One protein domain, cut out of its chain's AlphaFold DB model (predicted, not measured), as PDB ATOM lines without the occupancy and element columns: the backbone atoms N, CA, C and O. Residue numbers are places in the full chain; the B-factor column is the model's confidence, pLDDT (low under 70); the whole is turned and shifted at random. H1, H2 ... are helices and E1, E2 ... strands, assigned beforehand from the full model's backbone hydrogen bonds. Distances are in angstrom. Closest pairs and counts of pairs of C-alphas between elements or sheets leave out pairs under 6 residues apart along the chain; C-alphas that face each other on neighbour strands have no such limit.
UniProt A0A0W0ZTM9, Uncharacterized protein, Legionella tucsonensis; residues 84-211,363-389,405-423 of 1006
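AT A GLANCE: This is residues 84 to 211, 363 to 389 and 405 to 423 of the 1006 residues of an uncharacterized protein of Legionella tucsonensis (UniProt A0A0W0ZTM9). A strongly twisted sheet of seven strands, E3 to E9, curls round one long helix, H1. Helix H2 packs on residues 85 to 93 of H1, and H3 lies side by side with H2; toward the other end of H1, H4 packs across the E3 edge of the sheet, next to the small hairpin E1 and E2. The 174 printed residues have four named helices and nine named strands, in the order H1 E1 E2 E3 E4 H2 H3 E5 H4 E6 E7 E8 E9, and the class is mixed. The large sheet runs E3 E4 E5 E6 E7 E8 E9, mixed, with E5 and E6 parallel. The whole is compact, with a radius of gyration of the C-alphas of 16.9 A and spans of 51 by 48 by 29 A.

IN THESE COORDINATES: H1, residues 84 to 101, starts at C-alpha 84 (39.192, 22.886, -31.649) and is 25.6 A long. E1, residues 103 to 106, and E2, 109 to 112, follow, then E3, 117 to 119, and E4, 123 to 129, 18.5 A. H2, residues 132 to 146, is 20.9 A long; H3 is residues 161 to 168. E5, residues 177 to 183, is 18.9 A long, and H4, 193 to 207, is 20.7 A. After a cut come E6, 366 to 371, and E7, 376 to 380; after another, E8, 406 to 413, 22.2 A, and E9, 419 to 423, ending at C-alpha 423 (46.015, 23.293, -32.622).

HOW THE PARTS SIT: E3 and E9 are the edge strands. E4 and E5 are antiparallel, N 126 to O 180 being 2.9 A. E5 and E6 are parallel, N 181 to O 368 being 2.8 A. The hairpin E8 and E9 has N 420 to O 412 at 2.8 A. H1 and H4 on one face make two layers, helices over a sheet. H1's closest C-alphas to E9 are Ala 84 and Pro 421, 4.8 A. H4 has a height over the sheet of 9.1 A and runs across the strands, at 72 degrees to E3 on the local plane. H1 touches H2, C-alphas of Ala 86 and Ile 142 at 5.5 A, with residues 85 to 93 alone, at a steep tilt of 39 degrees, opposite ways. H2 touches H3 at a shallow tilt of 24 degrees, C-alphas of Leu 139 and Leu 165 at 6.2 A. In H1, H2, H3 and H4 every O i to N i+4 pair is within hydrogen-bond range.

THE WHOLE: The C-alphas farthest apart, Glu 157 and Lys 211, are 55.8 A apart. Residues 212 to 362 are not printed, a gap of 31.7 A between C-alphas 211 and 363; nor are 390 to 404, a gap of 12.8 A between C-alphas 389 and 405. The link H2 to H3 is long. The pLDDT is under 70 at residues 150 to 159 and 388 to 389.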
ATOM      1  N   ALA A  84      38.755  21.668 -30.961       94.38
ATOM      2  CA  ALA A  84      39.192  22.886 -31.649       94.38
ATOM      3  C   ALA A  84      38.040  23.549 -32.433       94.38
ATOM      4  O   ALA A  84      37.820  24.757 -32.313       94.38
ATOM      5  N   LYS A  85      37.254  22.754 -33.169       95.88
ATOM      6  CA  LYS A  85      36.080  23.185 -33.941       95.88
ATOM      7  C   LYS A  85      34.962  23.699 -33.032       95.88
ATOM      8  O   LYS A  85      34.396  24.753 -33.310       95.88
ATOM      9  N   ALA A  86      34.704  23.035 -31.905       95.94
ATOM     10  CA  ALA A  86      33.771  23.509 -30.883       95.94
ATOM     11  C   ALA A  86      34.182  24.877 -30.309       95.94
ATOM     12  O   ALA A  86      33.354  25.783 -30.208       95.94
ATOM     13  N   ASN A  87      35.469  25.065 -29.990       95.38
ATOM     14  CA  ASN A  87      35.979  26.347 -29.496       95.38
ATOM     15  C   ASN A  87      35.936  27.445 -30.580       95.38
ATOM     16  O   ASN A  87      35.645  28.592 -30.244       95.38
ATOM     17  N   ALA A  88      36.151  27.113 -31.860       96.50
ATOM     18  CA  ALA A  88      35.973  28.044 -32.978       96.50
ATOM     19  C   ALA A  88      34.510  28.488 -33.133       96.50
ATOM     20  O   ALA A  88      34.223  29.684 -33.117       96.50
ATOM     21  N   ILE A  89      33.569  27.538 -33.163       97.38
ATOM     22  CA  ILE A  89      32.124  27.810 -33.248       97.38
ATOM     23  C   ILE A  89      31.637  28.647 -32.059       97.38
ATOM     24  O   ILE A  89      30.821  29.551 -32.248       97.38
ATOM     25  N   TYR A  90      32.145  28.375 -30.852       97.75
ATOM     26  CA  TYR A  90      31.810  29.127 -29.643       97.75
ATOM     27  C   TYR A  90      32.357  30.563 -29.682       97.75
ATOM     28  O   TYR A  90      31.612  31.507 -29.428       97.75
ATOM     29  N   GLN A  91      33.623  30.761 -30.068       96.69
ATOM     30  CA  GLN A  91      34.210  32.101 -30.213       96.69
ATOM     31  C   GLN A  91      33.533  32.916 -31.327       96.69
ATOM     32  O   GLN A  91      33.260  34.104 -31.152       96.69
ATOM     33  N   GLU A  92      33.190  32.278 -32.447       95.88
ATOM     34  CA  GLU A  92      32.425  32.899 -33.531       95.88
ATOM     35  C   GLU A  92      31.009  33.272 -33.060       95.88
ATOM     36  O   GLU A  92      30.530  34.366 -33.346       95.88
ATOM     37  N   TYR A  93      30.351  32.414 -32.271       97.12
ATOM     38  CA  TYR A  93      29.050  32.716 -31.662       97.12
ATOM     39  C   TYR A  93      29.123  33.897 -30.684       97.12
ATOM     40  O   TYR A  93      28.252  34.760 -30.735       97.12
ATOM     41  N   LEU A  94      30.168  33.997 -29.852       96.69
ATOM     42  CA  LEU A  94      30.397  35.172 -29.000       96.69
ATOM     43  C   LEU A  94      30.559  36.444 -29.848       96.69
ATOM     44  O   LEU A  94      29.920  37.455 -29.566       96.69
ATOM     45  N   SER A  95      31.361  36.387 -30.918       94.19
ATOM     46  CA  SER A  95      31.558  37.511 -31.846       94.19
ATOM     47  C   SER A  95      30.242  37.955 -32.503       94.19
ATOM     48  O   SER A  95      29.902  39.140 -32.479       94.19
ATOM     49  N   GLN A  96      29.467  37.002 -33.029       94.25
ATOM     50  CA  GLN A  96      28.139  37.232 -33.605       94.25
ATOM     51  C   GLN A  96      27.182  37.837 -32.565       94.25
ATOM     52  O   GLN A  96      26.540  38.850 -32.837       94.25
ATOM     53  N   LYS A  97      27.164  37.306 -31.336       96.50
ATOM     54  CA  LYS A  97      26.294  37.778 -30.252       96.50
ATOM     55  C   LYS A  97      26.635  39.163 -29.719       96.50
ATOM     56  O   LYS A  97      25.717  39.886 -29.339       96.50
ATOM     57  N   VAL A  98      27.903  39.581 -29.740       95.81
ATOM     58  CA  VAL A  98      28.246  40.991 -29.495       95.81
ATOM     59  C   VAL A  98      27.612  41.872 -30.574       95.81
ATOM     60  O   VAL A  98      26.918  42.824 -30.232       95.81
ATOM     61  N   LEU A  99      27.790  41.545 -31.862       93.56
ATOM     62  CA  LEU A  99      27.236  42.339 -32.969       93.56
ATOM     63  C   LEU A  99      25.696  42.363 -32.990       93.56
ATOM     64  O   LEU A  99      25.125  43.385 -33.363       93.56
ATOM     65  N   GLU A 100      25.032  41.288 -32.560       93.56
ATOM     66  CA  GLU A 100      23.577  41.251 -32.353       93.56
ATOM     67  C   GLU A 100      23.134  42.144 -31.184       93.56
ATOM     68  O   GLU A 100      22.203  42.929 -31.336       93.56
ATOM     69  N   LYS A 101      23.777  42.057 -30.009       94.81
ATOM     70  CA  LYS A 101      23.301  42.786 -28.818       94.81
ATOM     71  C   LYS A 101      23.600  44.286 -28.868       94.81
ATOM     72  O   LYS A 101      22.768  45.067 -28.415       94.81
ATOM     73  N   VAL A 102      24.710  44.716 -29.477       95.44
ATOM     74  CA  VAL A 102      25.033  46.153 -29.631       95.44
ATOM     75  C   VAL A 102      24.173  46.890 -30.664       95.44
ATOM     76  O   VAL A 102      24.334  48.103 -30.806       95.44
ATOM     77  N   ALA A 103      23.284  46.202 -31.387       93.31
ATOM     78  CA  ALA A 103      22.525  46.770 -32.496       93.31
ATOM     79  C   ALA A 103      21.068  46.285 -32.540       93.31
ATOM     80  O   ALA A 103      20.782  45.131 -32.848       93.31
ATOM     81  N   LYS A 104      20.122  47.205 -32.351       90.44
ATOM     82  CA  LYS A 104      18.713  46.969 -32.674       90.44
ATOM     83  C   LYS A 104      18.503  47.232 -34.165       90.44
ATOM     84  O   LYS A 104      18.925  48.266 -34.681       90.44
ATOM     85  N   ARG A 105      17.833  46.310 -34.861       86.12
ATOM     86  CA  ARG A 105      17.316  46.547 -36.217       86.12
ATOM     87  C   ARG A 105      15.859  46.981 -36.115       86.12
ATOM     88  O   ARG A 105      15.063  46.281 -35.494       86.12
ATOM     89  N   LYS A 106      15.522  48.113 -36.722       86.69
ATOM     90  CA  LYS A 106      14.166  48.653 -36.788       86.69
ATOM     91  C   LYS A 106      13.977  49.293 -38.159       86.69
ATOM     92  O   LYS A 106      14.737  50.185 -38.504       86.69
ATOM     93  N   ASP A 107      12.978  48.837 -38.913       83.31
ATOM     94  CA  ASP A 107      12.619  49.397 -40.225       83.31
ATOM     95  C   ASP A 107      13.837  49.504 -41.176       83.31
ATOM     96  O   ASP A 107      14.109  50.543 -41.766       83.31
ATOM     97  N   GLU A 108      14.623  48.417 -41.243       82.19
ATOM     98  CA  GLU A 108      15.947  48.284 -41.894       82.19
ATOM     99  C   GLU A 108      17.084  49.164 -41.328       82.19
ATOM    100  O   GLU A 108      18.261  48.834 -41.506       82.19
ATOM    101  N   GLU A 109      16.782  50.213 -40.561       87.75
ATOM    102  CA  GLU A 109      17.792  50.988 -39.848       87.75
ATOM    103  C   GLU A 109      18.420  50.216 -38.675       87.75
ATOM    104  O   GLU A 109      17.803  49.405 -37.981       87.75
ATOM    105  N   ILE A 110      19.702  50.508 -38.443       90.25
ATOM    106  CA  ILE A 110      20.501  49.967 -37.340       90.25
ATOM    107  C   ILE A 110      20.661  51.050 -36.276       90.25
ATOM    108  O   ILE A 110      21.445  51.987 -36.462       90.25
ATOM    109  N   GLU A 111      19.957  50.904 -35.165       92.38
ATOM    110  CA  GLU A 111      20.157  51.691 -33.953       92.38
ATOM    111  C   GLU A 111      21.218  50.982 -33.100       92.38
ATOM    112  O   GLU A 111      21.020  49.854 -32.647       92.38
ATOM    113  N   LEU A 112      22.383  51.610 -32.914       93.56
ATOM    114  CA  LEU A 112      23.362  51.104 -31.951       93.56
ATOM    115  C   LEU A 112      22.847  51.339 -30.527       93.56
ATOM    116  O   LEU A 112      22.164  52.331 -30.279       93.56
ATOM    117  N   GLN A 113      23.229  50.473 -29.588       91.81
ATOM    118  CA  GLN A 113      23.083  50.780 -28.167       91.81
ATOM    119  C   GLN A 113      23.754  52.129 -27.848       91.81
ATOM    120  O   GLN A 113      24.818  52.462 -28.384       91.81
ATOM    121  N   GLU A 114      23.134  52.898 -26.956       86.75
ATOM    122  CA  GLU A 114      23.809  54.009 -26.288       86.75
ATOM    123  C   GLU A 114      24.948  53.460 -25.404       86.75
ATOM    124  O   GLU A 114      25.049  52.253 -25.177       86.75
ATOM    125  N   ASP A 115      25.846  54.330 -24.938       89.38
ATOM    126  CA  ASP A 115      26.853  53.984 -23.921       89.38
ATOM    127  C   ASP A 115      27.844  52.840 -24.261       89.38
ATOM    128  O   ASP A 115      28.571  52.333 -23.402       89.38
ATOM    129  N   LEU A 116      27.982  52.508 -25.551       94.19
ATOM    130  CA  LEU A 116      28.995  51.578 -26.059       94.19
ATOM    131  C   LEU A 116      30.430  52.011 -25.713       94.19
ATOM    132  O   LEU A 116      30.825  53.169 -25.884       94.19
ATOM    133  N   MET A 117      31.227  51.037 -25.270       95.12
ATOM    134  CA  MET A 117      32.577  51.233 -24.745       95.12
ATOM    135  C   MET A 117      33.643  50.831 -25.770       95.12
ATOM    136  O   MET A 117      33.606  49.737 -26.331       95.12
ATOM    137  N   PHE A 118      34.631  51.694 -25.989       94.75
ATOM    138  CA  PHE A 118      35.667  51.511 -26.998       94.75
ATOM    139  C   PHE A 118      37.063  51.825 -26.453       94.75
ATOM    140  O   PHE A 118      37.282  52.853 -25.808       94.75
ATOM    141  N   ASP A 119      38.042  50.991 -26.799       92.12
ATOM    142  CA  ASP A 119      39.455  51.234 -26.499       92.12
ATOM    143  C   ASP A 119      40.158  52.034 -27.621       92.12
ATOM    144  O   ASP A 119      39.869  51.787 -28.800       92.12
ATOM    145  N   PRO A 120      41.109  52.949 -27.311       89.62
ATOM    146  CA  PRO A 120      41.884  53.685 -28.318       89.62
ATOM    147  C   PRO A 120      42.682  52.834 -29.322       89.62
ATOM    148  O   PRO A 120      43.159  53.364 -30.324       89.62
ATOM    149  N   GLN A 121      42.839  51.528 -29.089       85.69
ATOM    150  CA  GLN A 121      43.321  50.574 -30.092       85.69
ATOM    151  C   GLN A 121      42.356  50.404 -31.292       85.69
ATOM    152  O   GLN A 121      42.728  49.810 -32.304       85.69
ATOM    153  N   GLY A 122      41.119  50.909 -31.227       89.44
ATOM    154  CA  GLY A 122      40.083  50.645 -32.232       89.44
ATOM    155  C   GLY A 122      39.367  49.329 -31.974       89.44
ATOM    156  O   GLY A 122      39.264  48.491 -32.868       89.44
ATOM    157  N   ARG A 123      38.910  49.141 -30.733       91.56
ATOM    158  CA  ARG A 123      38.274  47.907 -30.258       91.56
ATOM    159  C   ARG A 123      36.979  48.231 -29.528       91.56
ATOM    160  O   ARG A 123      36.943  49.212 -28.793       91.56
ATOM    161  N   LEU A 124      35.949  47.413 -29.715       94.75
ATOM    162  CA  LEU A 124      34.731  47.416 -28.899       94.75
ATOM    163  C   LEU A 124      34.976  46.554 -27.654       94.75
ATOM    164  O   LEU A 124      35.460  45.431 -27.788       94.75
ATOM    165  N   VAL A 125      34.626  47.059 -26.473       93.38
ATOM    166  CA  VAL A 125      34.701  46.339 -25.192       93.38
ATOM    167  C   VAL A 125      33.275  46.117 -24.680       93.38
ATOM    168  O   VAL A 125      32.496  47.065 -24.621       93.38
ATOM    169  N   TYR A 126      32.907  44.878 -24.344       93.88
ATOM    170  CA  TYR A 126      31.517  44.518 -24.035       93.88
ATOM    171  C   TYR A 126      31.405  43.372 -23.016       93.88
ATOM    172  O   TYR A 126      32.051  42.339 -23.182       93.88
ATOM    173  N   GLU A 127      30.561  43.516 -21.990       93.81
ATOM    174  CA  GLU A 127      30.156  42.404 -21.112       93.81
ATOM    175  C   GLU A 127      29.033  41.608 -21.799       93.81
ATOM    176  O   GLU A 127      27.861  41.973 -21.729       93.81
ATOM    177  N   LEU A 128      29.380  40.520 -22.493       95.19
ATOM    178  CA  LEU A 128      28.396  39.627 -23.107       95.19
ATOM    179  C   LEU A 128      27.958  38.557 -22.105       95.19
ATOM    180  O   LEU A 128      28.639  37.546 -21.947       95.19
ATOM    181  N   THR A 129      26.801  38.741 -21.474       94.94
ATOM    182  CA  THR A 129      26.086  37.644 -20.802       94.94
ATOM    183  C   THR A 129      25.264  36.856 -21.825       94.94
ATOM    184  O   THR A 129      24.540  37.456 -22.628       94.94
ATOM    185  N   LEU A 130      25.369  35.525 -21.810       95.38
ATOM    186  CA  LEU A 130      24.514  34.613 -22.578       95.38
ATOM    187  C   LEU A 130      23.387  34.085 -21.684       95.38
ATOM    188  O   LEU A 130      23.654  33.630 -20.573       95.38
ATOM    189  N   SER A 131      22.143  34.107 -22.169       94.12
ATOM    190  CA  SER A 131      21.035  33.433 -21.475       94.12
ATOM    191  C   SER A 131      21.154  31.905 -21.581       94.12
ATOM    192  O   SER A 131      21.912  31.393 -22.409       94.12
ATOM    193  N   LYS A 132      20.382  31.145 -20.790       91.50
ATOM    194  CA  LYS A 132      20.374  29.669 -20.873       91.50
ATOM    195  C   LYS A 132      19.958  29.175 -22.261       91.50
ATOM    196  O   LYS A 132      20.478  28.182 -22.757       91.50
ATOM    197  N   GLU A 133      19.066  29.905 -22.918       92.75
ATOM    198  CA  GLU A 133      18.581  29.633 -24.270       92.75
ATOM    199  C   GLU A 133      19.685  29.899 -25.305       92.75
ATOM    200  O   GLU A 133      19.863  29.112 -26.231       92.75
ATOM    201  N   GLU A 134      20.492  30.951 -25.122       95.56
ATOM    202  CA  GLU A 134      21.664  31.227 -25.963       95.56
ATOM    203  C   GLU A 134      22.795  30.207 -25.737       95.56
ATOM    204  O   GLU A 134      23.409  29.742 -26.698       95.56
ATOM    205  N   GLN A 135      23.024  29.784 -24.489       94.50
ATOM    206  CA  GLN A 135      23.946  28.693 -24.146       94.50
ATOM    207  C   GLN A 135      23.511  27.362 -24.791       94.50
ATOM    208  O   GLN A 135      24.324  26.672 -25.407       94.50
ATOM    209  N   LYS A 136      22.215  27.028 -24.726       92.62
ATOM    210  CA  LYS A 136      21.626  25.847 -25.378       92.62
ATOM    211  C   LYS A 136      21.678  25.942 -26.907       92.62
ATOM    212  O   LYS A 136      21.951  24.943 -27.569       92.62
ATOM    213  N   ALA A 137      21.486  27.133 -27.475       94.62
ATOM    214  CA  ALA A 137      21.593  27.364 -28.913       94.62
ATOM    215  C   ALA A 137      23.030  27.192 -29.433       94.62
ATOM    216  O   ALA A 137      23.216  26.582 -30.487       94.62
ATOM    217  N   VAL A 138      24.055  27.671 -28.711       95.62
ATOM    218  CA  VAL A 138      25.453  27.424 -29.110       95.62
ATOM    219  C   VAL A 138      25.877  25.974 -28.872       95.62
ATOM    220  O   VAL A 138      26.601  25.438 -29.704       95.62
ATOM    221  N   LEU A 139      25.365  25.301 -27.832       94.06
ATOM    222  CA  LEU A 139      25.574  23.860 -27.643       94.06
ATOM    223  C   LEU A 139      25.008  23.055 -28.829       94.06
ATOM    224  O   LEU A 139      25.779  22.369 -29.495       94.06
ATOM    225  N   LYS A 140      23.729  23.250 -29.196       93.31
ATOM    226  CA  LYS A 140      23.125  22.634 -30.400       93.31
ATOM    227  C   LYS A 140      23.923  22.947 -31.680       93.31
ATOM    228  O   LYS A 140      24.143  22.059 -32.501       93.31
ATOM    229  N   LYS A 141      24.399  24.193 -31.849       95.44
ATOM    230  CA  LYS A 141      25.239  24.617 -32.994       95.44
ATOM    231  C   LYS A 141      26.584  23.876 -33.041       95.44
ATOM    232  O   LYS A 141      27.084  23.619 -34.133       95.44
ATOM    233  N   ILE A 142      27.172  23.551 -31.888       95.69
ATOM    234  CA  ILE A 142      28.403  22.758 -31.792       95.69
ATOM    235  C   ILE A 142      28.108  21.285 -32.090       95.69
ATOM    236  O   ILE A 142      28.740  20.728 -32.980       95.69
ATOM    237  N   GLU A 143      27.143  20.667 -31.407       93.31
ATOM    238  CA  GLU A 143      26.832  19.235 -31.547       93.31
ATOM    239  C   GLU A 143      26.482  18.856 -32.993       93.31
ATOM    240  O   GLU A 143      27.096  17.947 -33.557       93.31
ATOM    241  N   ALA A 144      25.608  19.633 -33.643       93.25
ATOM    242  CA  ALA A 144      25.264  19.441 -35.051       93.25
ATOM    243  C   ALA A 144      26.477  19.598 -35.993       93.25
ATOM    244  O   ALA A 144      26.613  18.861 -36.965       93.25
ATOM    245  N   ALA A 145      27.398  20.521 -35.698       93.50
ATOM    246  CA  ALA A 145      28.616  20.723 -36.489       93.50
ATOM    247  C   ALA A 145      29.728  19.694 -36.200       93.50
ATOM    248  O   ALA A 145      30.709  19.629 -36.952       93.50
ATOM    249  N   LEU A 146      29.592  18.909 -35.128       92.94
ATOM    250  CA  LEU A 146      30.439  17.761 -34.800       92.94
ATOM    251  C   LEU A 146      29.851  16.425 -35.282       92.94
ATOM    252  O   LEU A 146      30.555  15.421 -35.231       92.94
ATOM    253  N   GLY A 147      28.601  16.402 -35.759       90.44
ATOM    254  CA  GLY A 147      27.910  15.161 -36.126       90.44
ATOM    255  C   GLY A 147      27.553  14.291 -34.916       90.44
ATOM    256  O   GLY A 147      27.468  13.076 -35.046       90.44
ATOM    257  N   ILE A 148      27.383  14.900 -33.738       86.12
ATOM    258  CA  ILE A 148      26.897  14.211 -32.538       86.12
ATOM    259  C   ILE A 148      25.382  14.050 -32.682       86.12
ATOM    260  O   ILE A 148      24.682  15.046 -32.883       86.12
ATOM    261  N   ASP A 149      24.880  12.816 -32.574       72.06
ATOM    262  CA  ASP A 149      23.449  12.522 -32.693       72.06
ATOM    263  C   ASP A 149      22.632  13.348 -31.691       72.06
ATOM    264  O   ASP A 149      22.746  13.206 -30.467       72.06
ATOM    265  N   MET A 150      21.774  14.218 -32.223       57.72
ATOM    266  CA  MET A 150      20.873  15.029 -31.419       57.72
ATOM    267  C   MET A 150      19.631  14.222 -31.022       57.72
ATOM    268  O   MET A 150      18.532  14.505 -31.489       57.72
ATOM    269  N   LEU A 151      19.806  13.291 -30.072       56.19
ATOM    270  CA  LEU A 151      18.805  13.143 -29.003       56.19
ATOM    271  C   LEU A 151      18.528  14.549 -28.476       56.19
ATOM    272  O   LEU A 151      19.499  15.253 -28.147       56.19
ATOM    273  N   GLU A 152      17.270  14.997 -28.473       55.00
ATOM    274  CA  GLU A 152      17.021  16.432 -28.379       55.00
ATOM    275  C   GLU A 152      17.611  16.983 -27.079       55.00
ATOM    276  O   GLU A 152      17.408  16.442 -25.996       55.00
ATOM    277  N   VAL A 153      18.284  18.135 -27.141       55.34
ATOM    278  CA  VAL A 153      18.756  18.846 -25.931       55.34
ATOM    279  C   VAL A 153      17.569  19.353 -25.074       55.34
ATOM    280  O   VAL A 153      17.746  20.029 -24.062       55.34
ATOM    281  N   ASP A 154      16.343  19.052 -25.500       52.88
ATOM    282  CA  ASP A 154      15.060  19.238 -24.830       52.88
ATOM    283  C   ASP A 154      14.562  17.929 -24.171       52.88
ATOM    284  O   ASP A 154      14.010  17.997 -23.079       52.88
ATOM    285  N   GLU A 155      14.865  16.753 -24.741       55.69
ATOM    286  CA  GLU A 155      14.642  15.413 -24.153       55.69
ATOM    287  C   GLU A 155      15.701  15.013 -23.108       55.69
ATOM    288  O   GLU A 155      15.476  14.105 -22.307       55.69
ATOM    289  N   ARG A 156      16.874  15.664 -23.097       58.69
ATOM    290  CA  ARG A 156      17.969  15.413 -22.135       58.69
ATOM    291  C   ARG A 156      17.658  15.946 -20.726       58.69
ATOM    292  O   ARG A 156      18.388  16.788 -20.193       58.69
ATOM    293  N   GLU A 157      16.587  15.451 -20.108       44.22
ATOM    294  CA  GLU A 157      16.242  15.753 -18.717       44.22
ATOM    295  C   GLU A 157      17.439  15.493 -17.782       44.22
ATOM    296  O   GLU A 157      18.086  14.448 -17.824       44.22
ATOM    297  N   GLY A 158      17.763  16.475 -16.937       50.12
ATOM    298  CA  GLY A 158      18.847  16.378 -15.953       50.12
ATOM    299  C   GLY A 158      20.267  16.685 -16.457       50.12
ATOM    300  O   GLY A 158      21.145  16.903 -15.621       50.12
ATOM    301  N   ILE A 159      20.525  16.790 -17.768       54.53
ATOM    302  CA  ILE A 159      21.834  17.264 -18.256       54.53
ATOM    303  C   ILE A 159      21.858  18.794 -18.235       54.53
ATOM    304  O   ILE A 159      21.315  19.467 -19.110       54.53
ATOM    305  N   GLU A 160      22.530  19.366 -17.233       78.81
ATOM    306  CA  GLU A 160      22.785  20.807 -17.199       78.81
ATOM    307  C   GLU A 160      23.562  21.244 -18.452       78.81
ATOM    308  O   GLU A 160      24.592  20.659 -18.798       78.81
ATOM    309  N   ILE A 161      23.117  22.330 -19.091       87.81
ATOM    310  CA  ILE A 161      23.721  22.894 -20.317       87.81
ATOM    311  C   ILE A 161      25.231  23.141 -20.133       87.81
ATOM    312  O   ILE A 161      26.027  22.906 -21.043       87.81
ATOM    313  N   ASN A 162      25.636  23.536 -18.922       86.62
ATOM    314  CA  ASN A 162      27.028  23.751 -18.533       86.62
ATOM    315  C   ASN A 162      27.892  22.483 -18.589       86.62
ATOM    316  O   ASN A 162      29.087  22.596 -18.855       86.62
ATOM    317  N   ASN A 163      27.321  21.293 -18.381       88.62
ATOM    318  CA  ASN A 163      28.039  20.020 -18.487       88.62
ATOM    319  C   ASN A 163      28.195  19.592 -19.953       88.62
ATOM    320  O   ASN A 163      29.292  19.203 -20.346       88.62
ATOM    321  N   GLY A 164      27.166  19.783 -20.789       90.69
ATOM    322  CA  GLY A 164      27.280  19.587 -22.242       90.69
ATOM    323  C   GLY A 164      28.315  20.525 -22.878       90.69
ATOM    324  O   GLY A 164      29.190  20.084 -23.618       90.69
ATOM    325  N   LEU A 165      28.298  21.813 -22.506       92.44
ATOM    326  CA  LEU A 165      29.340  22.768 -22.901       92.44
ATOM    327  C   LEU A 165      30.722  22.376 -22.351       92.44
ATOM    328  O   LEU A 165      31.712  22.510 -23.071       92.44
ATOM    329  N   LYS A 166      30.805  21.844 -21.120       90.94
ATOM    330  CA  LYS A 166      32.061  21.343 -20.535       90.94
ATOM    331  C   LYS A 166      32.660  20.193 -21.332       90.94
ATOM    332  O   LYS A 166      33.875  20.172 -21.515       90.94
ATOM    333  N   GLU A 167      31.833  19.272 -21.811       89.12
ATOM    334  CA  GLU A 167      32.264  18.145 -22.630       89.12
ATOM    335  C   GLU A 167      32.780  18.613 -23.998       89.12
ATOM    336  O   GLU A 167      33.972  18.460 -24.282       89.12
ATOM    337  N   VAL A 168      31.943  19.278 -24.807       92.00
ATOM    338  CA  VAL A 168      32.319  19.657 -26.186       92.00
ATOM    339  C   VAL A 168      33.447  20.693 -26.245       92.00
ATOM    340  O   VAL A 168      34.240  20.693 -27.186       92.00
ATOM    341  N   LEU A 169      33.588  21.552 -25.226       92.25
ATOM    342  CA  LEU A 169      34.713  22.488 -25.118       92.25
ATOM    343  C   LEU A 169      35.966  21.856 -24.485       92.25
ATOM    344  O   LEU A 169      36.921  22.588 -24.210       92.25
ATOM    345  N   GLY A 170      36.015  20.540 -24.260       89.06
ATOM    346  CA  GLY A 170      37.208  19.815 -23.810       89.06
ATOM    347  C   GLY A 170      37.568  20.069 -22.343       89.06
ATOM    348  O   GLY A 170      38.667  20.536 -22.045       89.06
ATOM    349  N   GLY A 171      36.627  19.830 -21.429       86.06
ATOM    350  CA  GLY A 171      36.815  19.908 -19.973       86.06
ATOM    351  C   GLY A 171      36.587  21.286 -19.333       86.06
ATOM    352  O   GLY A 171      36.730  21.415 -18.117       86.06
ATOM    353  N   ARG A 172      36.213  22.310 -20.114       86.31
ATOM    354  CA  ARG A 172      36.004  23.702 -19.662       86.31
ATOM    355  C   ARG A 172      34.527  24.009 -19.451       86.31
ATOM    356  O   ARG A 172      33.799  24.133 -20.427       86.31
ATOM    357  N   THR A 173      34.124  24.298 -18.220       86.44
ATOM    358  CA  THR A 173      32.869  25.030 -17.987       86.44
ATOM    359  C   THR A 173      33.087  26.501 -18.387       86.44
ATOM    360  O   THR A 173      34.008  27.115 -17.847       86.44
ATOM    361  N   PRO A 174      32.334  27.071 -19.349       91.31
ATOM    362  CA  PRO A 174      32.357  28.510 -19.610       91.31
ATOM    363  C   PRO A 174      31.605  29.269 -18.507       91.31
ATOM    364  O   PRO A 174      30.774  28.691 -17.810       91.31
ATOM    365  N   THR A 175      31.864  30.566 -18.357       90.62
ATOM    366  CA  THR A 175      31.092  31.422 -17.436       90.62
ATOM    367  C   THR A 175      29.952  32.131 -18.167       90.62
ATOM    368  O   THR A 175      30.138  32.558 -19.305       90.62
ATOM    369  N   ASP A 176      28.817  32.365 -17.497       90.62
ATOM    370  CA  ASP A 176      27.622  32.984 -18.107       90.62
ATOM    371  C   ASP A 176      27.893  34.339 -18.787       90.62
ATOM    372  O   ASP A 176      27.235  34.691 -19.766       90.62
ATOM    373  N   THR A 177      28.870  35.099 -18.277       92.81
ATOM    374  CA  THR A 177      29.341  36.368 -18.852       92.81
ATOM    375  C   THR A 177      30.751  36.225 -19.414       92.81
ATOM    376  O   THR A 177      31.622  35.665 -18.757       92.81
ATOM    377  N   THR A 178      30.989  36.783 -20.601       93.50
ATOM    378  CA  THR A 178      32.309  36.926 -21.230       93.50
ATOM    379  C   THR A 178      32.612  38.403 -21.484       93.50
ATOM    380  O   THR A 178      31.855  39.082 -22.179       93.50
ATOM    381  N   LEU A 179      33.749  38.903 -20.998       92.38
ATOM    382  CA  LEU A 179      34.281  40.200 -21.417       92.38
ATOM    383  C   LEU A 179      34.870  40.071 -22.827       92.38
ATOM    384  O   LEU A 179      35.945  39.502 -23.020       92.38
ATOM    385  N   CYS A 180      34.156  40.602 -23.811       93.44
ATOM    386  CA  CYS A 180      34.537  40.582 -25.214       93.44
ATOM    387  C   CYS A 180      35.284  41.866 -25.593       93.44
ATOM    388  O   CYS A 180      34.812  42.973 -25.342       93.44
ATOM    389  N   SER A 181      36.431  41.708 -26.246       92.44
ATOM    390  CA  SER A 181      37.255  42.760 -26.831       92.44
ATOM    391  C   SER A 181      37.362  42.492 -28.334       92.44
ATOM    392  O   SER A 181      38.152  41.650 -28.771       92.44
ATOM    393  N   ILE A 182      36.535  43.167 -29.134       92.75
ATOM    394  CA  ILE A 182      36.386  42.922 -30.576       92.75
ATOM    395  C   ILE A 182      37.174  43.964 -31.376       92.75
ATOM    396  O   ILE A 182      36.932  45.164 -31.265       92.75
ATOM    397  N   ASP A 183      38.115  43.508 -32.202       90.31
ATOM    398  CA  ASP A 183      38.971  44.359 -33.035       90.31
ATOM    399  C   ASP A 183      38.215  44.932 -34.249       90.31
ATOM    400  O   ASP A 183      37.846  44.200 -35.174       90.31
ATOM    401  N   LEU A 184      38.019  46.257 -34.268       90.31
ATOM    402  CA  LEU A 184      37.299  46.996 -35.316       90.31
ATOM    403  C   LEU A 184      38.220  47.520 -36.439       90.31
ATOM    404  O   LEU A 184      37.778  48.296 -37.292       90.31
ATOM    405  N   SER A 185      39.514  47.181 -36.425       84.62
ATOM    406  CA  SER A 185      40.523  47.822 -37.282       84.62
ATOM    407  C   SER A 185      40.677  47.249 -38.698       84.62
ATOM    408  O   SER A 185      41.336  47.897 -39.514       84.62
ATOM    409  N   GLY A 186      40.092  46.083 -38.989       78.94
ATOM    410  CA  GLY A 186      40.322  45.319 -40.220       78.94
ATOM    411  C   GLY A 186      39.096  45.167 -41.135       78.94
ATOM    412  O   GLY A 186      38.242  46.063 -41.166       78.94
ATOM    413  N   PRO A 187      39.033  44.078 -41.931       75.81
ATOM    414  CA  PRO A 187      37.936  43.821 -42.860       75.81
ATOM    415  C   PRO A 187      36.606  43.633 -42.122       75.81
ATOM    416  O   PRO A 187      36.560  43.247 -40.951       75.81
ATOM    417  N   ARG A 188      35.509  43.949 -42.814       80.69
ATOM    418  CA  ARG A 188      34.159  43.805 -42.264       80.69
ATOM    419  C   ARG A 188      33.691  42.364 -42.469       80.69
ATOM    420  O   ARG A 188      33.793  41.904 -43.604       80.69
ATOM    421  N   PRO A 189      33.137  41.693 -41.445       79.81
ATOM    422  CA  PRO A 189      32.475  40.413 -41.657       79.81
ATOM    423  C   PRO A 189      31.256  40.602 -42.566       79.81
ATOM    424  O   PRO A 189      30.594  41.641 -42.507       79.81
ATOM    425  N   GLU A 190      30.931  39.596 -43.380       79.31
ATOM    426  CA  GLU A 190      29.729  39.618 -44.227       79.31
ATOM    427  C   GLU A 190      28.465  39.807 -43.374       79.31
ATOM    428  O   GLU A 190      27.637  40.685 -43.623       79.31
ATOM    429  N   LYS A 191      28.354  39.017 -42.300       78.94
ATOM    430  CA  LYS A 191      27.276  39.109 -41.314       78.94
ATOM    431  C   LYS A 191      27.589  40.221 -40.317       78.94
ATOM    432  O   LYS A 191      28.579  40.159 -39.593       78.94
ATOM    433  N   GLY A 192      26.733  41.241 -40.271       83.56
ATOM    434  CA  GLY A 192      26.899  42.380 -39.366       83.56
ATOM    435  C   GLY A 192      27.941  43.412 -39.814       83.56
ATOM    436  O   GLY A 192      28.295  44.286 -39.025       83.56
ATOM    437  N   GLY A 193      28.439  43.365 -41.057       86.75
ATOM    438  CA  GLY A 193      29.372  44.371 -41.589       86.75
ATOM    439  C   GLY A 193      28.800  45.798 -41.618       86.75
ATOM    440  O   GLY A 193      29.539  46.782 -41.543       86.75
ATOM    441  N   ASP A 194      27.477  45.914 -41.659       90.00
ATOM    442  CA  ASP A 194      26.694  47.140 -41.508       90.00
ATOM    443  C   ASP A 194      26.762  47.707 -40.072       90.00
ATOM    444  O   ASP A 194      27.103  48.881 -39.884       90.00
ATOM    445  N   VAL A 195      26.560  46.861 -39.056       90.94
ATOM    446  CA  VAL A 195      26.785  47.172 -37.633       90.94
ATOM    447  C   VAL A 195      28.253  47.532 -37.392       90.94
ATOM    448  O   VAL A 195      28.551  48.580 -36.823       90.94
ATOM    449  N   TYR A 196      29.182  46.716 -37.893       89.31
ATOM    450  CA  TYR A 196      30.630  46.910 -37.774       89.31
ATOM    451  C   TYR A 196      31.076  48.256 -38.367       89.31
ATOM    452  O   TYR A 196      31.915  48.942 -37.783       89.31
ATOM    453  N   LYS A 197      30.467  48.703 -39.477       91.50
ATOM    454  CA  LYS A 197      30.670  50.060 -40.009       91.50
ATOM    455  C   LYS A 197      30.171  51.136 -39.035       91.50
ATOM    456  O   LYS A 197      30.935  52.053 -38.739       91.50
ATOM    457  N   LYS A 198      28.940  51.040 -38.511       93.62
ATOM    458  CA  LYS A 198      28.432  52.032 -37.540       93.62
ATOM    459  C   LYS A 198      29.292  52.074 -36.266       93.62
ATOM    460  O   LYS A 198      29.576  53.164 -35.774       93.62
ATOM    461  N   LEU A 199      29.798  50.932 -35.791       93.62
ATOM    462  CA  LEU A 199      30.764  50.849 -34.685       93.62
ATOM    463  C   LEU A 199      32.096  51.545 -35.023       93.62
ATOM    464  O   LEU A 199      32.591  52.340 -34.225       93.62
ATOM    465  N   GLN A 200      32.657  51.309 -36.219       91.88
ATOM    466  CA  GLN A 200      33.846  52.023 -36.711       91.88
ATOM    467  C   GLN A 200      33.631  53.543 -36.768       91.88
ATOM    468  O   GLN A 200      34.572  54.298 -36.523       91.88
ATOM    469  N   ASP A 201      32.429  54.002 -37.116       93.56
ATOM    470  CA  ASP A 201      32.100  55.425 -37.220       93.56
ATOM    471  C   ASP A 201      31.857  56.066 -35.835       93.56
ATOM    472  O   ASP A 201      32.423  57.126 -35.558       93.56
ATOM    473  N   LYS A 202      31.171  55.384 -34.904       93.56
ATOM    474  CA  LYS A 202      31.023  55.829 -33.502       93.56
ATOM    475  C   LYS A 202      32.366  55.891 -32.763       93.56
ATOM    476  O   LYS A 202      32.639  56.836 -32.027       93.56
ATOM    477  N   TYR A 203      33.267  54.952 -33.040       93.38
ATOM    478  CA  TYR A 203      34.647  54.995 -32.556       93.38
ATOM    479  C   TYR A 203      35.415  56.250 -33.035       93.38
ATOM    480  O   TYR A 203      36.150  56.867 -32.256       93.38
ATOM    481  N   LYS A 204      35.223  56.677 -34.296       92.88
ATOM    482  CA  LYS A 204      35.826  57.914 -34.841       92.88
ATOM    483  C   LYS A 204      35.234  59.177 -34.214       92.88
ATOM    484  O   LYS A 204      35.966  60.146 -34.058       92.88
ATOM    485  N   GLU A 205      33.955  59.175 -33.844       93.81
ATOM    486  CA  GLU A 205      33.320  60.273 -33.100       93.81
ATOM    487  C   GLU A 205      34.031  60.493 -31.749       93.81
ATOM    488  O   GLU A 205      34.471  61.601 -31.431       93.81
ATOM    489  N   ILE A 206      34.245  59.408 -30.995       91.88
ATOM    490  CA  ILE A 206      34.871  59.441 -29.666       91.88
ATOM    491  C   ILE A 206      36.350  59.838 -29.758       91.88
ATOM    492  O   ILE A 206      36.782  60.785 -29.090       91.88
ATOM    493  N   TYR A 207      37.145  59.153 -30.585       91.19
ATOM    494  CA  TYR A 207      38.612  59.282 -30.581       91.19
ATOM    495  C   TYR A 207      39.196  60.161 -31.695       91.19
ATOM    496  O   TYR A 207      40.344  60.591 -31.581       91.19
ATOM    497  N   GLY A 208      38.420  60.489 -32.727       89.31
ATOM    498  CA  GLY A 208      38.880  61.194 -33.924       89.31
ATOM    499  C   GLY A 208      39.447  60.267 -35.014       89.31
ATOM    500  O   GLY A 208      39.531  59.043 -34.836       89.31
ATOM    501  N   PRO A 209      39.848  60.836 -36.169       85.19
ATOM    502  CA  PRO A 209      40.454  60.084 -37.265       85.19
ATOM    503  C   PRO A 209      41.791  59.465 -36.835       85.19
ATOM    504  O   PRO A 209      42.665  60.129 -36.275       85.19
ATOM    505  N   GLN A 210      41.964  58.173 -37.113       80.19
ATOM    506  CA  GLN A 210      43.112  57.415 -36.623       80.19
ATOM    507  C   GLN A 210      44.371  57.643 -37.456       80.19
ATOM    508  O   GLN A 210      44.549  57.037 -38.509       80.19
ATOM    509  N   LYS A 211      45.281  58.457 -36.912       82.56
ATOM    510  CA  LYS A 211      46.634  58.671 -37.445       82.56
ATOM    511  C   LYS A 211      47.580  57.468 -37.280       82.56
ATOM    512  O   LYS A 211      48.651  57.463 -37.878       82.56
ATOM    513  N   THR A 363      37.567  40.614 -13.249       81.25
ATOM    514  CA  THR A 363      36.219  40.335 -13.760       81.25
ATOM    515  C   THR A 363      35.652  39.045 -13.176       81.25
ATOM    516  O   THR A 363      34.516  39.022 -12.721       81.25
ATOM    517  N   GLY A 364      36.432  37.961 -13.196       84.19
ATOM    518  CA  GLY A 364      35.939  36.609 -12.912       84.19
ATOM    519  C   GLY A 364      35.148  35.974 -14.064       84.19
ATOM    520  O   GLY A 364      34.840  34.788 -14.006       84.19
ATOM    521  N   PHE A 365      34.864  36.750 -15.109       88.81
ATOM    522  CA  PHE A 365      34.245  36.350 -16.375       88.81
ATOM    523  C   PHE A 365      35.260  35.682 -17.299       88.81
ATOM    524  O   PHE A 365      36.443  35.985 -17.216       88.81
ATOM    525  N   ASP A 366      34.816  34.886 -18.258       91.62
ATOM    526  CA  ASP A 366      35.595  34.544 -19.447       91.62
ATOM    527  C   ASP A 366      36.062  35.825 -20.173       91.62
ATOM    528  O   ASP A 366      35.433  36.881 -20.078       91.62
ATOM    529  N   TYR A 367      37.183  35.766 -20.894       91.25
ATOM    530  CA  TYR A 367      37.699  36.898 -21.678       91.25
ATOM    531  C   TYR A 367      37.953  36.473 -23.121       91.25
ATOM    532  O   TYR A 367      38.713  35.537 -23.365       91.25
ATOM    533  N   PHE A 368      37.325  37.169 -24.066       93.12
ATOM    534  CA  PHE A 368      37.414  36.899 -25.497       93.12
ATOM    535  C   PHE A 368      38.050  38.083 -26.225       93.12
ATOM    536  O   PHE A 368      37.618  39.221 -26.070       93.12
ATOM    537  N   TYR A 369      39.067  37.820 -27.037       91.00
ATOM    538  CA  TYR A 369      39.862  38.828 -27.730       91.00
ATOM    539  C   TYR A 369      40.072  38.417 -29.186       91.00
ATOM    540  O   TYR A 369      40.603  37.341 -29.450       91.00
ATOM    541  N   THR A 370      39.722  39.284 -30.137       90.25
ATOM    542  CA  THR A 370      40.089  39.101 -31.555       90.25
ATOM    543  C   THR A 370      41.238  40.020 -31.964       90.25
ATOM    544  O   THR A 370      41.457  41.080 -31.370       90.25
ATOM    545  N   SER A 371      41.993  39.646 -32.994       87.88
ATOM    546  CA  SER A 371      42.984  40.509 -33.634       87.88
ATOM    547  C   SER A 371      42.949  40.341 -35.147       87.88
ATOM    548  O   SER A 371      43.082  39.230 -35.657       87.88
ATOM    549  N   ASN A 372      42.801  41.458 -35.863       86.31
ATOM    550  CA  ASN A 372      42.971  41.501 -37.315       86.31
ATOM    551  C   ASN A 372      44.451  41.329 -37.700       86.31
ATOM    552  O   ASN A 372      44.757  40.661 -38.679       86.31
ATOM    553  N   TYR A 373      45.367  41.904 -36.916       85.19
ATOM    554  CA  TYR A 373      46.803  41.879 -37.211       85.19
ATOM    555  C   TYR A 373      47.439  40.495 -37.002       85.19
ATOM    556  O   TYR A 373      48.201  40.039 -37.845       85.19
ATOM    557  N   LEU A 374      47.106  39.809 -35.903       85.88
ATOM    558  CA  LEU A 374      47.616  38.454 -35.635       85.88
ATOM    559  C   LEU A 374      46.842  37.361 -36.384       85.88
ATOM    560  O   LEU A 374      47.223  36.197 -36.278       85.88
ATOM    561  N   GLN A 375      45.746  37.724 -37.065       90.38
ATOM    562  CA  GLN A 375      44.772  36.796 -37.644       90.38
ATOM    563  C   GLN A 375      44.373  35.705 -36.639       90.38
ATOM    564  O   GLN A 375      44.543  34.511 -36.868       90.38
ATOM    565  N   GLN A 376      43.893  36.144 -35.468       90.31
ATOM    566  CA  GLN A 376      43.694  35.272 -34.312       90.31
ATOM    567  C   GLN A 376      42.482  35.681 -33.461       90.31
ATOM    568  O   GLN A 376      42.275  36.866 -33.185       90.31
ATOM    569  N   GLY A 377      41.712  34.696 -32.999       92.12
ATOM    570  CA  GLY A 377      40.859  34.793 -31.815       92.12
ATOM    571  C   GLY A 377      41.519  34.104 -30.615       92.12
ATOM    572  O   GLY A 377      42.310  33.172 -30.764       92.12
ATOM    573  N   MET A 378      41.247  34.597 -29.410       91.88
ATOM    574  CA  MET A 378      41.812  34.098 -28.158       91.88
ATOM    575  C   MET A 378      40.746  34.151 -27.062       91.88
ATOM    576  O   MET A 378      40.204  35.218 -26.775       91.88
ATOM    577  N   LEU A 379      40.479  33.013 -26.422       91.88
ATOM    578  CA  LEU A 379      39.480  32.873 -25.363       91.88
ATOM    579  C   LEU A 379      40.109  32.315 -24.083       91.88
ATOM    580  O   LEU A 379      40.647  31.209 -24.080       91.88
ATOM    581  N   ILE A 380      39.984  33.050 -22.981       89.88
ATOM    582  CA  ILE A 380      40.588  32.745 -21.677       89.88
ATOM    583  C   ILE A 380      39.481  32.419 -20.668       89.88
ATOM    584  O   ILE A 380      38.496  33.155 -20.605       89.88
ATOM    585  N   THR A 381      39.617  31.330 -19.903       89.44
ATOM    586  CA  THR A 381      38.640  30.960 -18.858       89.44
ATOM    587  C   THR A 381      38.616  31.956 -17.706       89.44
ATOM    588  O   THR A 381      39.676  32.398 -17.259       89.44
ATOM    589  N   GLY A 382      37.429  32.257 -17.185       87.38
ATOM    590  CA  GLY A 382      37.206  32.946 -15.917       87.38
ATOM    591  C   GLY A 382      37.521  32.071 -14.700       87.38
ATOM    592  O   GLY A 382      37.337  30.859 -14.725       87.38
ATOM    593  N   THR A 383      37.998  32.711 -13.628       86.31
ATOM    594  CA  THR A 383      37.979  32.211 -12.239       86.31
ATOM    595  C   THR A 383      37.837  33.412 -11.304       86.31
ATOM    596  O   THR A 383      38.292  34.512 -11.633       86.31
ATOM    597  N   GLN A 384      37.253  33.225 -10.128       83.19
ATOM    598  CA  GLN A 384      37.031  34.252  -9.108       83.19
ATOM    599  C   GLN A 384      38.278  34.540  -8.253       83.19
ATOM    600  O   GLN A 384      38.451  35.662  -7.766       83.19
ATOM    601  N   GLN A 385      39.154  33.543  -8.092       81.00
ATOM    602  CA  GLN A 385      40.394  33.632  -7.310       81.00
ATOM    603  C   GLN A 385      41.637  33.790  -8.192       81.00
ATOM    604  O   GLN A 385      41.682  33.303  -9.323       81.00
ATOM    605  N   THR A 386      42.664  34.449  -7.652       76.56
ATOM    606  CA  THR A 386      44.003  34.580  -8.258       76.56
ATOM    607  C   THR A 386      44.990  33.550  -7.699       76.56
ATOM    608  O   THR A 386      44.688  32.778  -6.795       76.56
ATOM    609  N   ALA A 387      46.240  33.654  -8.147       72.12
ATOM    610  CA  ALA A 387      47.430  33.060  -7.545       72.12
ATOM    611  C   ALA A 387      47.615  33.265  -6.015       72.12
ATOM    612  O   ALA A 387      48.429  32.557  -5.422       72.12
ATOM    613  N   HIS A 388      46.968  34.261  -5.389       68.56
ATOM    614  CA  HIS A 388      47.323  34.737  -4.042       68.56
ATOM    615  C   HIS A 388      46.460  34.208  -2.886       68.56
ATOM    616  O   HIS A 388      46.992  34.053  -1.790       68.56
ATOM    617  N   GLU A 389      45.171  33.932  -3.098       69.50
ATOM    618  CA  GLU A 389      44.250  33.458  -2.048       69.50
ATOM    619  C   GLU A 389      43.399  32.302  -2.593       69.50
ATOM    620  O   GLU A 389      42.221  32.438  -2.913       69.50
ATOM    621  N   PHE A 405      42.660  27.959 -12.015       88.75
ATOM    622  CA  PHE A 405      43.130  27.389 -13.275       88.75
ATOM    623  C   PHE A 405      42.646  28.182 -14.486       88.75
ATOM    624  O   PHE A 405      41.470  28.524 -14.611       88.75
ATOM    625  N   ARG A 406      43.568  28.445 -15.412       87.25
ATOM    626  CA  ARG A 406      43.319  29.263 -16.597       87.25
ATOM    627  C   ARG A 406      43.616  28.477 -17.856       87.25
ATOM    628  O   ARG A 406      44.739  28.023 -18.026       87.25
ATOM    629  N   ARG A 407      42.642  28.359 -18.757       90.38
ATOM    630  CA  ARG A 407      42.856  27.837 -20.110       90.38
ATOM    631  C   ARG A 407      42.708  28.956 -21.125       90.38
ATOM    632  O   ARG A 407      41.675  29.623 -21.158       90.38
ATOM    633  N   VAL A 408      43.723  29.119 -21.963       89.75
ATOM    634  CA  VAL A 408      43.684  29.939 -23.173       89.75
ATOM    635  C   VAL A 408      43.496  29.005 -24.363       89.75
ATOM    636  O   VAL A 408      44.269  28.065 -24.537       89.75
ATOM    637  N   THR A 409      42.475  29.250 -25.178       91.62
ATOM    638  CA  THR A 409      42.242  28.525 -26.433       91.62
ATOM    639  C   THR A 409      42.223  29.519 -27.585       91.62
ATOM    640  O   THR A 409      41.521  30.532 -27.519       91.62
ATOM    641  N   TYR A 410      42.994  29.234 -28.630       92.00
ATOM    642  CA  TYR A 410      43.175  30.120 -29.772       92.00
ATOM    643  C   TYR A 410      42.418  29.605 -31.007       92.00
ATOM    644  O   TYR A 410      42.098  28.422 -31.128       92.00
ATOM    645  N   THR A 411      42.119  30.518 -31.921       94.56
ATOM    646  CA  THR A 411      41.470  30.273 -33.216       94.56
ATOM    647  C   THR A 411      42.179  31.106 -34.280       94.56
ATOM    648  O   THR A 411      42.687  32.186 -33.971       94.56
ATOM    649  N   TYR A 412      42.240  30.630 -35.520       94.12
ATOM    650  CA  TYR A 412      42.762  31.415 -36.639       94.12
ATOM    651  C   TYR A 412      41.640  32.312 -37.156       94.12
ATOM    652  O   TYR A 412      40.481  31.904 -37.153       94.12
ATOM    653  N   ARG A 413      41.958  33.543 -37.562       91.94
ATOM    654  CA  ARG A 413      40.971  34.510 -38.051       91.94
ATOM    655  C   ARG A 413      41.305  34.960 -39.461       91.94
ATOM    656  O   ARG A 413      42.247  35.726 -39.654       91.94
ATOM    657  N   ASP A 414      40.516  34.505 -40.425       90.62
ATOM    658  CA  ASP A 414      40.784  34.747 -41.840       90.62
ATOM    659  C   ASP A 414      40.563  36.211 -42.277       90.62
ATOM    660  O   ASP A 414      40.241  37.108 -41.490       90.62
ATOM    661  N   GLU A 415      40.769  36.466 -43.568       86.31
ATOM    662  CA  GLU A 415      40.585  37.774 -44.209       86.31
ATOM    663  C   GLU A 415      39.115  38.214 -44.361       86.31
ATOM    664  O   GLU A 415      38.860  39.395 -44.591       86.31
ATOM    665  N   ASN A 416      38.148  37.318 -44.129       87.06
ATOM    666  CA  ASN A 416      36.722  37.641 -43.985       87.06
ATOM    667  C   ASN A 416      36.343  37.900 -42.513       87.06
ATOM    668  O   ASN A 416      35.262  38.407 -42.207       87.06
ATOM    669  N   GLY A 417      37.251  37.587 -41.587       86.56
ATOM    670  CA  GLY A 417      37.088  37.746 -40.153       86.56
ATOM    671  C   GLY A 417      36.455  36.551 -39.439       86.56
ATOM    672  O   GLY A 417      36.132  36.714 -38.259       86.56
ATOM    673  N   VAL A 418      36.294  35.410 -40.117       90.62
ATOM    674  CA  VAL A 418      35.718  34.158 -39.593       90.62
ATOM    675  C   VAL A 418      36.745  33.418 -38.736       90.62
ATOM    676  O   VAL A 418      37.939  33.434 -39.049       90.62
ATOM    677  N   LEU A 419      36.287  32.778 -37.656       92.75
ATOM    678  CA  LEU A 419      37.137  31.971 -36.778       92.75
ATOM    679  C   LEU A 419      37.180  30.485 -37.158       92.75
ATOM    680  O   LEU A 419      36.167  29.787 -37.129       92.75
ATOM    681  N   HIS A 420      38.393  30.005 -37.423       94.38
ATOM    682  CA  HIS A 420      38.732  28.632 -37.798       94.38
ATOM    683  C   HIS A 420      39.410  27.881 -36.632       94.38
ATOM    684  O   HIS A 420      40.038  28.516 -35.769       94.38
ATOM    685  N   PRO A 421      39.273  26.542 -36.549       94.12
ATOM    686  CA  PRO A 421      39.909  25.733 -35.507       94.12
ATOM    687  C   PRO A 421      41.439  25.823 -35.582       94.12
ATOM    688  O   PRO A 421      42.000  25.890 -36.666       94.12
ATOM    689  N   THR A 422      42.131  25.765 -34.439       89.94
ATOM    690  CA  THR A 422      43.604  25.631 -34.415       89.94
ATOM    691  C   THR A 422      44.059  24.577 -33.421       89.94
ATOM    692  O   THR A 422      43.328  24.213 -32.498       89.94
ATOM    693  N   SER A 423      45.304  24.137 -33.588       83.69
ATOM    694  CA  SER A 423      46.015  23.293 -32.622       83.69
ATOM    695  C   SER A 423      46.240  23.959 -31.258       83.69
ATOM    696  O   SER A 423      46.507  23.282 -30.270       83.69
TER     697      SER A 423